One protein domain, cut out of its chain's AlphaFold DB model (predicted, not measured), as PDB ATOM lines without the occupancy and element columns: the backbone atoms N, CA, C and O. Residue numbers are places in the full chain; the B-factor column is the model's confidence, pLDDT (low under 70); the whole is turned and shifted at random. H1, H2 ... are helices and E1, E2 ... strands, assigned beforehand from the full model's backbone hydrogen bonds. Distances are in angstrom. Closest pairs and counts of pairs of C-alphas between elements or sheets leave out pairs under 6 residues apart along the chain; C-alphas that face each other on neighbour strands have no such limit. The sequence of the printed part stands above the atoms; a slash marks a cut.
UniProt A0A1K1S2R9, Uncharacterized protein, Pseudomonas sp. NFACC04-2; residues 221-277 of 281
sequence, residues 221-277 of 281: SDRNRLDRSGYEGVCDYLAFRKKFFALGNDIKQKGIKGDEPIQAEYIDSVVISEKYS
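What this domain is: This is residues 221 to 277 of the 281 residues of an uncharacterized protein of Pseudomonas sp. NFACC04-2 (UniProt A0A1K1S2R9). The strand hairpin E1 and E2 makes one end of an elongated body, and the short helix H1 makes the other; between them lies H2, which the longest helix, H3, crosses at 78 degrees. The chain comes from H1 through H2 into E1, turns back in E2, and then loops through residues 254 to 263 into H3, which folds back from the hairpin end toward the H1 end. The printed part has 57 residues with three named helices and two named strands, in the order H1, H2, E1, E2, H3; the sheet has the order E1 - E2 and is antiparallel, and the class is mostly helix. The whole is only just loose, close to compact, with a radius of gyration of the C-alphas of 12.4 A, and the C-alphas span 37 by 20 by 18 A along their three main axes.

How they stand to each other: Look first at the sheet, where E1, residues 244 to 247, and E2, residues 250 to 253, form an antiparallel hairpin with 145 degrees between their directions. The C-alphas of Phe 244 and Gln 253 face each other at 4.5 A, and those of Leu 247 and Asp 250 at 5.3 A. Among the backbone pairs within hydrogen-bond range, you will find N 247 and O 250 at 2.8 A, and N 252 and O 245 at 2.9 A. Step back along the chain to H2, residues 232 to 243, which is joined to E1 by a tight link with 0 residues between them. The closest C-alphas of H2 and E2 are those of Lys 243 and Gln 253, 5.7 A apart. With residues 235 to 240 alone, H2 touches H3, residues 264 to 277; the closest C-alphas are those of Ala 239 and Val 271, 5.5 A apart. The lines of H2 and H3 are about perpendicular, at 78 degrees. With residues 232 to 235 alone, H2 touches H1, residues 221 to 228; the closest C-alphas are those of Arg 223 and Cys 235, 6.3 A apart. H1 and H2 form a helical hairpin, running opposite ways at a steep tilt of 41 degrees. H1 is apart from H3, E1 and E2. E1 and H3 are only just apart, with their closest C-alphas 8.3 A from each other. In H1, H2 and H3 every O i to N i+4 pair is within hydrogen-bond range.

Where its parts are: Find C-alpha 244 at (-117.468, 56.587, -2.962); from there E1 runs 9.9 A to C-alpha 247. E2 comes back over 10.2 A, from C-alpha 250 to C-alpha 253 at (-116.230, 52.313, -3.543). H2 runs 17.1 A from Glu 232 to Lys 243. H1 begins at C-alpha 221, at (-136.914, 64.654, 0.420), and is 10.6 A long, ending at Arg 228. H3 starts at Ala 264 and runs 20.4 A to C-alpha 277 at (-133.245, 55.532, -7.541).

The domain as a whole: The two C-alphas farthest apart are those of Ser 229 and Asp 259, at 37.4 A, while those of Ser 221 and Ser 277 are 12.7 A apart. Reading from residue 221 to 277, you meet no cut. The links H1 to H2, H2 to E1 and E1 to E2 are tight; E2 to H3, with 10 residues between them, is short, and there is no long link. In the B-factor column the mean pLDDT of the printed part of this model is 93.1, and no printed residue is under 70.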
ATOM      1  N   SER A 221    -136.077  63.477   0.691       91.25
ATOM      2  CA  SER A 221    -136.914  64.654   0.420       91.25
ATOM      3  C   SER A 221    -136.109  65.939   0.210       91.25
ATOM      4  O   SER A 221    -136.460  66.742  -0.654       91.25
ATOM      5  N   ASP A 222    -135.013  66.139   0.953       93.69
ATOM      6  CA  ASP A 222    -134.157  67.314   0.754       93.69
ATOM      7  C   ASP A 222    -133.411  67.249  -0.579       93.69
ATOM      8  O   ASP A 222    -133.273  68.271  -1.249       93.69
ATOM      9  N   ARG A 223    -132.966  66.053  -0.987       92.25
ATOM     10  CA  ARG A 223    -132.321  65.830  -2.291       92.25
ATOM     11  C   ARG A 223    -133.286  66.115  -3.436       92.25
ATOM     12  O   ARG A 223    -132.942  66.887  -4.322       92.25
ATOM     13  N   ASN A 224    -134.517  65.609  -3.356       90.12
ATOM     14  CA  ASN A 224    -135.551  65.874  -4.360       90.12
ATOM     15  C   ASN A 224    -135.892  67.371  -4.437       90.12
ATOM     16  O   ASN A 224    -136.149  67.902  -5.518       90.12
ATOM     17  N   ARG A 225    -135.857  68.092  -3.305       93.94
ATOM     18  CA  ARG A 225    -136.009  69.556  -3.295       93.94
ATOM     19  C   ARG A 225    -134.835  70.258  -3.982       93.94
ATOM     20  O   ARG A 225    -135.073  71.217  -4.710       93.94
ATOM     21  N   LEU A 226    -133.597  69.817  -3.751       95.12
ATOM     22  CA  LEU A 226    -132.403  70.389  -4.386       95.12
ATOM     23  C   LEU A 226    -132.407  70.176  -5.905       95.12
ATOM     24  O   LEU A 226    -132.171  71.133  -6.639       95.12
ATOM     25  N   ASP A 227    -132.737  68.967  -6.356       93.06
ATOM     26  CA  ASP A 227    -132.813  68.612  -7.777       93.06
ATOM     27  C   ASP A 227    -133.865  69.462  -8.506       93.06
ATOM     28  O   ASP A 227    -133.548  70.176  -9.456       93.06
ATOM     29  N   ARG A 228    -135.083  69.553  -7.950       93.50
ATOM     30  CA  ARG A 228    -136.151  70.427  -8.480       93.50
ATOM     31  C   ARG A 228    -135.801  71.915  -8.465       93.50
ATOM     32  O   ARG A 228    -136.413  72.690  -9.195       93.50
ATOM     33  N   SER A 229    -134.857  72.319  -7.619       96.38
ATOM     34  CA  SER A 229    -134.376  73.702  -7.526       96.38
ATOM     35  C   SER A 229    -133.196  73.982  -8.471       96.38
ATOM     36  O   SER A 229    -132.636  75.074  -8.425       96.38
ATOM     37  N   GLY A 230    -132.810  73.018  -9.319       94.81
ATOM     38  CA  GLY A 230    -131.726  73.149 -10.297       94.81
ATOM     39  C   GLY A 230    -130.320  73.000  -9.712       94.81
ATOM     40  O   GLY A 230    -129.341  73.355 -10.366       94.81
ATOM     41  N   TYR A 231    -130.184  72.472  -8.492       95.81
ATOM     42  CA  TYR A 231    -128.883  72.202  -7.868       95.81
ATOM     43  C   TYR A 231    -128.365  70.799  -8.223       95.81
ATOM     44  O   TYR A 231    -127.986  70.019  -7.343       95.81
ATOM     45  N   GLU A 232    -128.340  70.475  -9.518       93.38
ATOM     46  CA  GLU A 232    -127.986  69.142 -10.027       93.38
ATOM     47  C   GLU A 232    -126.589  68.702  -9.570       93.38
ATOM     48  O   GLU A 232    -126.437  67.610  -9.028       93.38
ATOM     49  N   GLY A 233    -125.591  69.590  -9.646       94.81
ATOM     50  CA  GLY A 233    -124.220  69.269  -9.228       94.81
ATOM     51  C   GLY A 233    -124.082  68.914  -7.740       94.81
ATOM     52  O   GLY A 233    -123.231  68.106  -7.369       94.81
ATOM     53  N   VAL A 234    -124.943  69.460  -6.869       94.75
ATOM     54  CA  VAL A 234    -124.975  69.068  -5.447       94.75
ATOM     55  C   VAL A 234    -125.560  67.666  -5.305       94.75
ATOM     56  O   VAL A 234    -125.046  66.865  -4.524       94.75
ATOM     57  N   CYS A 235    -126.604  67.347  -6.069       94.38
ATOM     58  CA  CYS A 235    -127.227  66.026  -6.056       94.38
ATOM     59  C   CYS A 235    -126.259  64.950  -6.559       94.38
ATOM     60  O   CYS A 235    -126.093  63.927  -5.888       94.38
ATOM     61  N   ASP A 236    -125.546  65.222  -7.653       95.12
ATOM     62  CA  ASP A 236    -124.524  64.334  -8.210       95.12
ATOM     63  C   ASP A 236    -123.397  64.098  -7.190       95.12
ATOM     64  O   ASP A 236    -123.006  62.958  -6.925       95.12
ATOM     65  N   TYR A 237    -122.944  65.156  -6.505       95.75
ATOM     66  CA  TYR A 237    -121.962  65.038  -5.426       95.75
ATOM     67  C   TYR A 237    -122.477  64.213  -4.232       95.75
ATOM     68  O   TYR A 237    -121.742  63.392  -3.675       95.75
ATOM     69  N   LEU A 238    -123.738  64.386  -3.819       94.69
ATOM     70  CA  LEU A 238    -124.337  63.608  -2.728       94.69
ATOM     71  C   LEU A 238    -124.509  62.126  -3.102       94.69
ATOM     72  O   LEU A 238    -124.306  61.256  -2.245       94.69
ATOM     73  N   ALA A 239    -124.854  61.828  -4.356       94.44
ATOM     74  CA  ALA A 239    -124.895  60.472  -4.899       94.44
ATOM     75  C   ALA A 239    -123.489  59.850  -4.919       94.44
ATOM     76  O   ALA A 239    -123.283  58.764  -4.367       94.44
ATOM     77  N   PHE A 240    -122.496  60.594  -5.414       96.25
ATOM     78  CA  PHE A 240    -121.090  60.205  -5.376       96.25
ATOM     79  C   PHE A 240    -120.632  59.884  -3.944       96.25
ATOM     80  O   PHE A 240    -120.184  58.773  -3.664       96.25
ATOM     81  N   ARG A 241    -120.825  60.794  -2.980       95.31
ATOM     82  CA  ARG A 241    -120.409  60.596  -1.575       95.31
ATOM     83  C   ARG A 241    -121.145  59.459  -0.870       95.31
ATOM     84  O   ARG A 241    -120.640  58.938   0.133       95.31
ATOM     85  N   LYS A 242    -122.320  59.042  -1.352       93.56
ATOM     86  CA  LYS A 242    -123.037  57.871  -0.822       93.56
ATOM     87  C   LYS A 242    -122.304  56.571  -1.160       93.56
ATOM     88  O   LYS A 242    -122.243  55.697  -0.297       93.56
ATOM     89  N   LYS A 243    -121.702  56.468  -2.349       95.81
ATOM     90  CA  LYS A 243    -121.060  55.239  -2.853       95.81
ATOM     91  C   LYS A 243    -119.538  55.263  -2.793       95.81
ATOM     92  O   LYS A 243    -118.943  54.202  -2.656       95.81
ATOM     93  N   PHE A 244    -118.915  56.435  -2.824       96.19
ATOM     94  CA  PHE A 244    -117.468  56.587  -2.962       96.19
ATOM     95  C   PHE A 244    -116.848  57.388  -1.811       96.19
ATOM     96  O   PHE A 244    -117.507  58.178  -1.122       96.19
ATOM     97  N   PHE A 245    -115.556  57.166  -1.577       95.56
ATOM     98  CA  PHE A 245    -114.714  57.979  -0.703       95.56
ATOM     99  C   PHE A 245    -113.294  58.065  -1.272       95.56
ATOM    100  O   PHE A 245    -112.844  57.152  -1.960       95.56
ATOM    101  N   ALA A 246    -112.604  59.169  -0.990       93.44
ATOM    102  CA  ALA A 246    -111.215  59.358  -1.385       93.44
ATOM    103  C   ALA A 246    -110.271  58.793  -0.316       93.44
ATOM    104  O   ALA A 246    -110.524  58.953   0.882       93.44
ATOM    105  N   LEU A 247    -109.186  58.160  -0.755       89.88
ATOM    106  CA  LEU A 247    -108.078  57.703   0.076       89.88
ATOM    107  C   LEU A 247    -106.765  58.126  -0.596       89.88
ATOM    108  O   LEU A 247    -106.282  57.464  -1.509       89.88
ATOM    109  N   GLY A 248    -106.201  59.255  -0.161       89.75
ATOM    110  CA  GLY A 248    -105.074  59.873  -0.860       89.75
ATOM    111  C   GLY A 248    -105.501  60.363  -2.245       89.75
ATOM    112  O   GLY A 248    -106.445  61.146  -2.346       89.75
ATOM    113  N   ASN A 249    -104.823  59.882  -3.288       88.94
ATOM    114  CA  ASN A 249    -105.136  60.213  -4.682       88.94
ATOM    115  C   ASN A 249    -106.121  59.227  -5.333       88.94
ATOM    116  O   ASN A 249    -106.537  59.457  -6.466       88.94
ATOM    117  N   ASP A 250    -106.512  58.161  -4.628       92.44
ATOM    118  CA  ASP A 250    -107.377  57.115  -5.166       92.44
ATOM    119  C   ASP A 250    -108.825  57.276  -4.683       92.44
ATOM    120  O   ASP A 250    -109.092  57.696  -3.552       92.44
ATOM    121  N   ILE A 251    -109.781  56.885  -5.527       94.38
ATOM    122  CA  ILE A 251    -111.202  56.796  -5.174       94.38
ATOM    123  C   ILE A 251    -111.569  55.328  -4.964       94.38
ATOM    124  O   ILE A 251    -111.345  54.494  -5.837       94.38
ATOM    125  N   LYS A 252    -112.172  55.014  -3.812       95.00
ATOM    126  CA  LYS A 252    -112.658  53.669  -3.474       95.00
ATOM    127  C   LYS A 252    -114.177  53.654  -3.325       95.00
ATOM    128  O   LYS A 252    -114.783  54.604  -2.822       95.00
ATOM    129  N   GLN A 253    -114.800  52.547  -3.728       95.69
ATOM    130  CA  GLN A 253    -116.230  52.313  -3.543       95.69
ATOM    131  C   GLN A 253    -116.485  51.683  -2.169       95.69
ATOM    132  O   GLN A 253    -115.836  50.718  -1.763       95.69
ATOM    133  N   LYS A 254    -117.450  52.223  -1.429       95.06
ATOM    134  CA  LYS A 254    -117.850  51.722  -0.113       95.06
ATOM    135  C   LYS A 254    -118.424  50.311  -0.247       95.06
ATOM    136  O   LYS A 254    -119.351  50.087  -1.016       95.06
ATOM    137  N   GLY A 255    -117.896  49.378   0.544       92.94
ATOM    138  CA  GLY A 255    -118.385  47.997   0.619       92.94
ATOM    139  C   GLY A 255    -117.748  47.017  -0.370       92.94
ATOM    140  O   GLY A 255    -117.928  45.815  -0.195       92.94
ATOM    141  N   ILE A 256    -116.961  47.483  -1.345       91.50
ATOM    142  CA  ILE A 256    -116.228  46.602  -2.264       91.50
ATOM    143  C   ILE A 256    -114.788  46.449  -1.773       91.50
ATOM    144  O   ILE A 256    -114.096  47.433  -1.522       91.50
ATOM    145  N   LYS A 257    -114.337  45.200  -1.617       84.88
ATOM    146  CA  LYS A 257    -112.933  44.881  -1.346       84.88
ATOM    147  C   LYS A 257    -112.218  44.694  -2.681       84.88
ATOM    148  O   LYS A 257    -112.248  43.608  -3.246       84.88
ATOM    149  N   GLY A 258    -111.616  45.764  -3.175       83.88
ATOM    150  CA  GLY A 258    -110.755  45.758  -4.350       83.88
ATOM    151  C   GLY A 258    -109.805  46.945  -4.276       83.88
ATOM    152  O   GLY A 258    -110.212  48.024  -3.848       83.88
ATOM    153  N   ASP A 259    -108.546  46.725  -4.646       86.12
ATOM    154  CA  ASP A 259    -107.535  47.783  -4.788       86.12
ATOM    155  C   ASP A 259    -107.375  48.230  -6.248       86.12
ATOM    156  O   ASP A 259    -106.502  49.034  -6.559       86.12
ATOM    157  N   GLU A 260    -108.218  47.724  -7.152       90.12
ATOM    158  CA  GLU A 260    -108.202  48.180  -8.536       90.12
ATOM    159  C   GLU A 260    -108.691  49.634  -8.624       90.12
ATOM    160  O   GLU A 260    -109.718  49.980  -8.023       90.12
ATOM    161  N   PRO A 261    -107.965  50.497  -9.358       91.00
ATOM    162  CA  PRO A 261    -108.348  51.887  -9.528       91.00
ATOM    163  C   PRO A 261    -109.681  51.967 -10.273       91.00
ATOM    164  O   PRO A 261    -109.871  51.367 -11.332       91.00
ATOM    165  N   ILE A 262    -110.611  52.727  -9.702       94.69
ATOM    166  CA  ILE A 262    -111.940  52.909 -10.274       94.69
ATOM    167  C   ILE A 262    -111.846  53.898 -11.439       94.69
ATOM    168  O   ILE A 262    -111.403  55.031 -11.262       94.69
ATOM    169  N   GLN A 263    -112.283  53.466 -12.621       95.88
ATOM    170  CA  GLN A 263    -112.342  54.310 -13.817       95.88
ATOM    171  C   GLN A 263    -113.431  55.385 -13.684       95.88
ATOM    172  O   GLN A 263    -114.473  55.152 -13.063       95.88
ATOM    173  N   ALA A 264    -113.206  56.550 -14.294       96.06
ATOM    174  CA  ALA A 264    -114.127  57.686 -14.222       96.06
ATOM    175  C   ALA A 264    -115.513  57.339 -14.791       96.06
ATOM    176  O   ALA A 264    -116.530  57.624 -14.162       96.06
ATOM    177  N   GLU A 265    -115.557  56.606 -15.905       97.25
ATOM    178  CA  GLU A 265    -116.798  56.198 -16.571       97.25
ATOM    179  C   GLU A 265    -117.666  55.315 -15.667       97.25
ATOM    180  O   GLU A 265    -118.897  55.393 -15.685       97.25
ATOM    181  N   TYR A 266    -117.030  54.482 -14.838       96.12
ATOM    182  CA  TYR A 266    -117.748  53.676 -13.862       96.12
ATOM    183  C   TYR A 266    -118.358  54.555 -12.764       96.12
ATOM    184  O   TYR A 266    -119.528  54.370 -12.430       96.12
ATOM    185  N   ILE A 267    -117.613  55.536 -12.239       96.50
ATOM    186  CA  ILE A 267    -118.127  56.485 -11.238       96.50
ATOM    187  C   ILE A 267    -119.360  57.210 -11.783       96.50
ATOM    188  O   ILE A 267    -120.397  57.207 -11.116       96.50
ATOM    189  N   ASP A 268    -119.272  57.751 -12.997       97.12
ATOM    190  CA  ASP A 268    -120.369  58.478 -13.640       97.12
ATOM    191  C   ASP A 268    -121.599  57.582 -13.817       97.12
ATOM    192  O   ASP A 268    -122.712  57.971 -13.457       97.12
ATOM    193  N   SER A 269    -121.409  56.338 -14.270       96.50
ATOM    194  CA  SER A 269    -122.512  55.380 -14.411       96.50
ATOM    195  C   SER A 269    -123.212  55.082 -13.078       96.50
ATOM    196  O   SER A 269    -124.444  55.037 -13.019       96.50
ATOM    197  N   VAL A 270    -122.451  54.949 -11.982       95.38
ATOM    198  CA  VAL A 270    -123.006  54.712 -10.642       95.38
ATOM    199  C   VAL A 270    -123.742  55.950 -10.132       95.38
ATOM    200  O   VAL A 270    -124.841  55.812  -9.594       95.38
ATOM    201  N   VAL A 271    -123.179  57.147 -10.311       95.44
ATOM    202  CA  VAL A 271    -123.808  58.411  -9.895       95.44
ATOM    203  C   VAL A 271    -125.134  58.626 -10.624       95.44
ATOM    204  O   VAL A 271    -126.144  58.888  -9.969       95.44
ATOM    205  N   ILE A 272    -125.160  58.420 -11.945       94.38
ATOM    206  CA  ILE A 272    -126.374  58.511 -12.765       94.38
ATOM    207  C   ILE A 272    -127.415  57.490 -12.291       94.38
ATOM    208  O   ILE A 272    -128.570  57.849 -12.081       94.38
ATOM    209  N   SER A 273    -127.016  56.232 -12.068       93.19
ATOM    210  CA  SER A 273    -127.944  55.183 -11.616       93.19
ATOM    211  C   SER A 273    -128.570  55.491 -10.252       93.19
ATOM    212  O   SER A 273    -129.763  55.282 -10.052       93.19
ATOM    213  N   GLU A 274    -127.789  56.047  -9.324       91.44
ATOM    214  CA  GLU A 274    -128.272  56.392  -7.990       91.44
ATOM    215  C   GLU A 274    -129.228  57.591  -8.037       91.44
ATOM    216  O   GLU A 274    -130.190  57.626  -7.272       91.44
ATOM    217  N   LYS A 275    -129.012  58.546  -8.952       85.50
ATOM    218  CA  LYS A 275    -129.894  59.707  -9.139       85.50
ATOM    219  C   LYS A 275    -131.327  59.304  -9.509       85.50
ATOM    220  O   LYS A 275    -132.264  59.916  -9.016       85.50
ATOM    221  N   TYR A 276    -131.507  58.247 -10.299       83.75
ATOM    222  CA  TYR A 276    -132.841  57.756 -10.670       83.75
ATOM    223  C   TYR A 276    -133.468  56.808  -9.639       83.75
ATOM    224  O   TYR A 276    -134.639  56.472  -9.754       83.75
ATOM    225  N   SER A 277    -132.720  56.394  -8.612       80.81
ATOM    226  CA  SER A 277    -133.245  55.532  -7.541       80.81
ATOM    227  C   SER A 277    -134.026  56.287  -6.454       80.81
ATOM    228  O   SER A 277    -134.574  55.659  -5.556       80.81
TER     229      SER A 277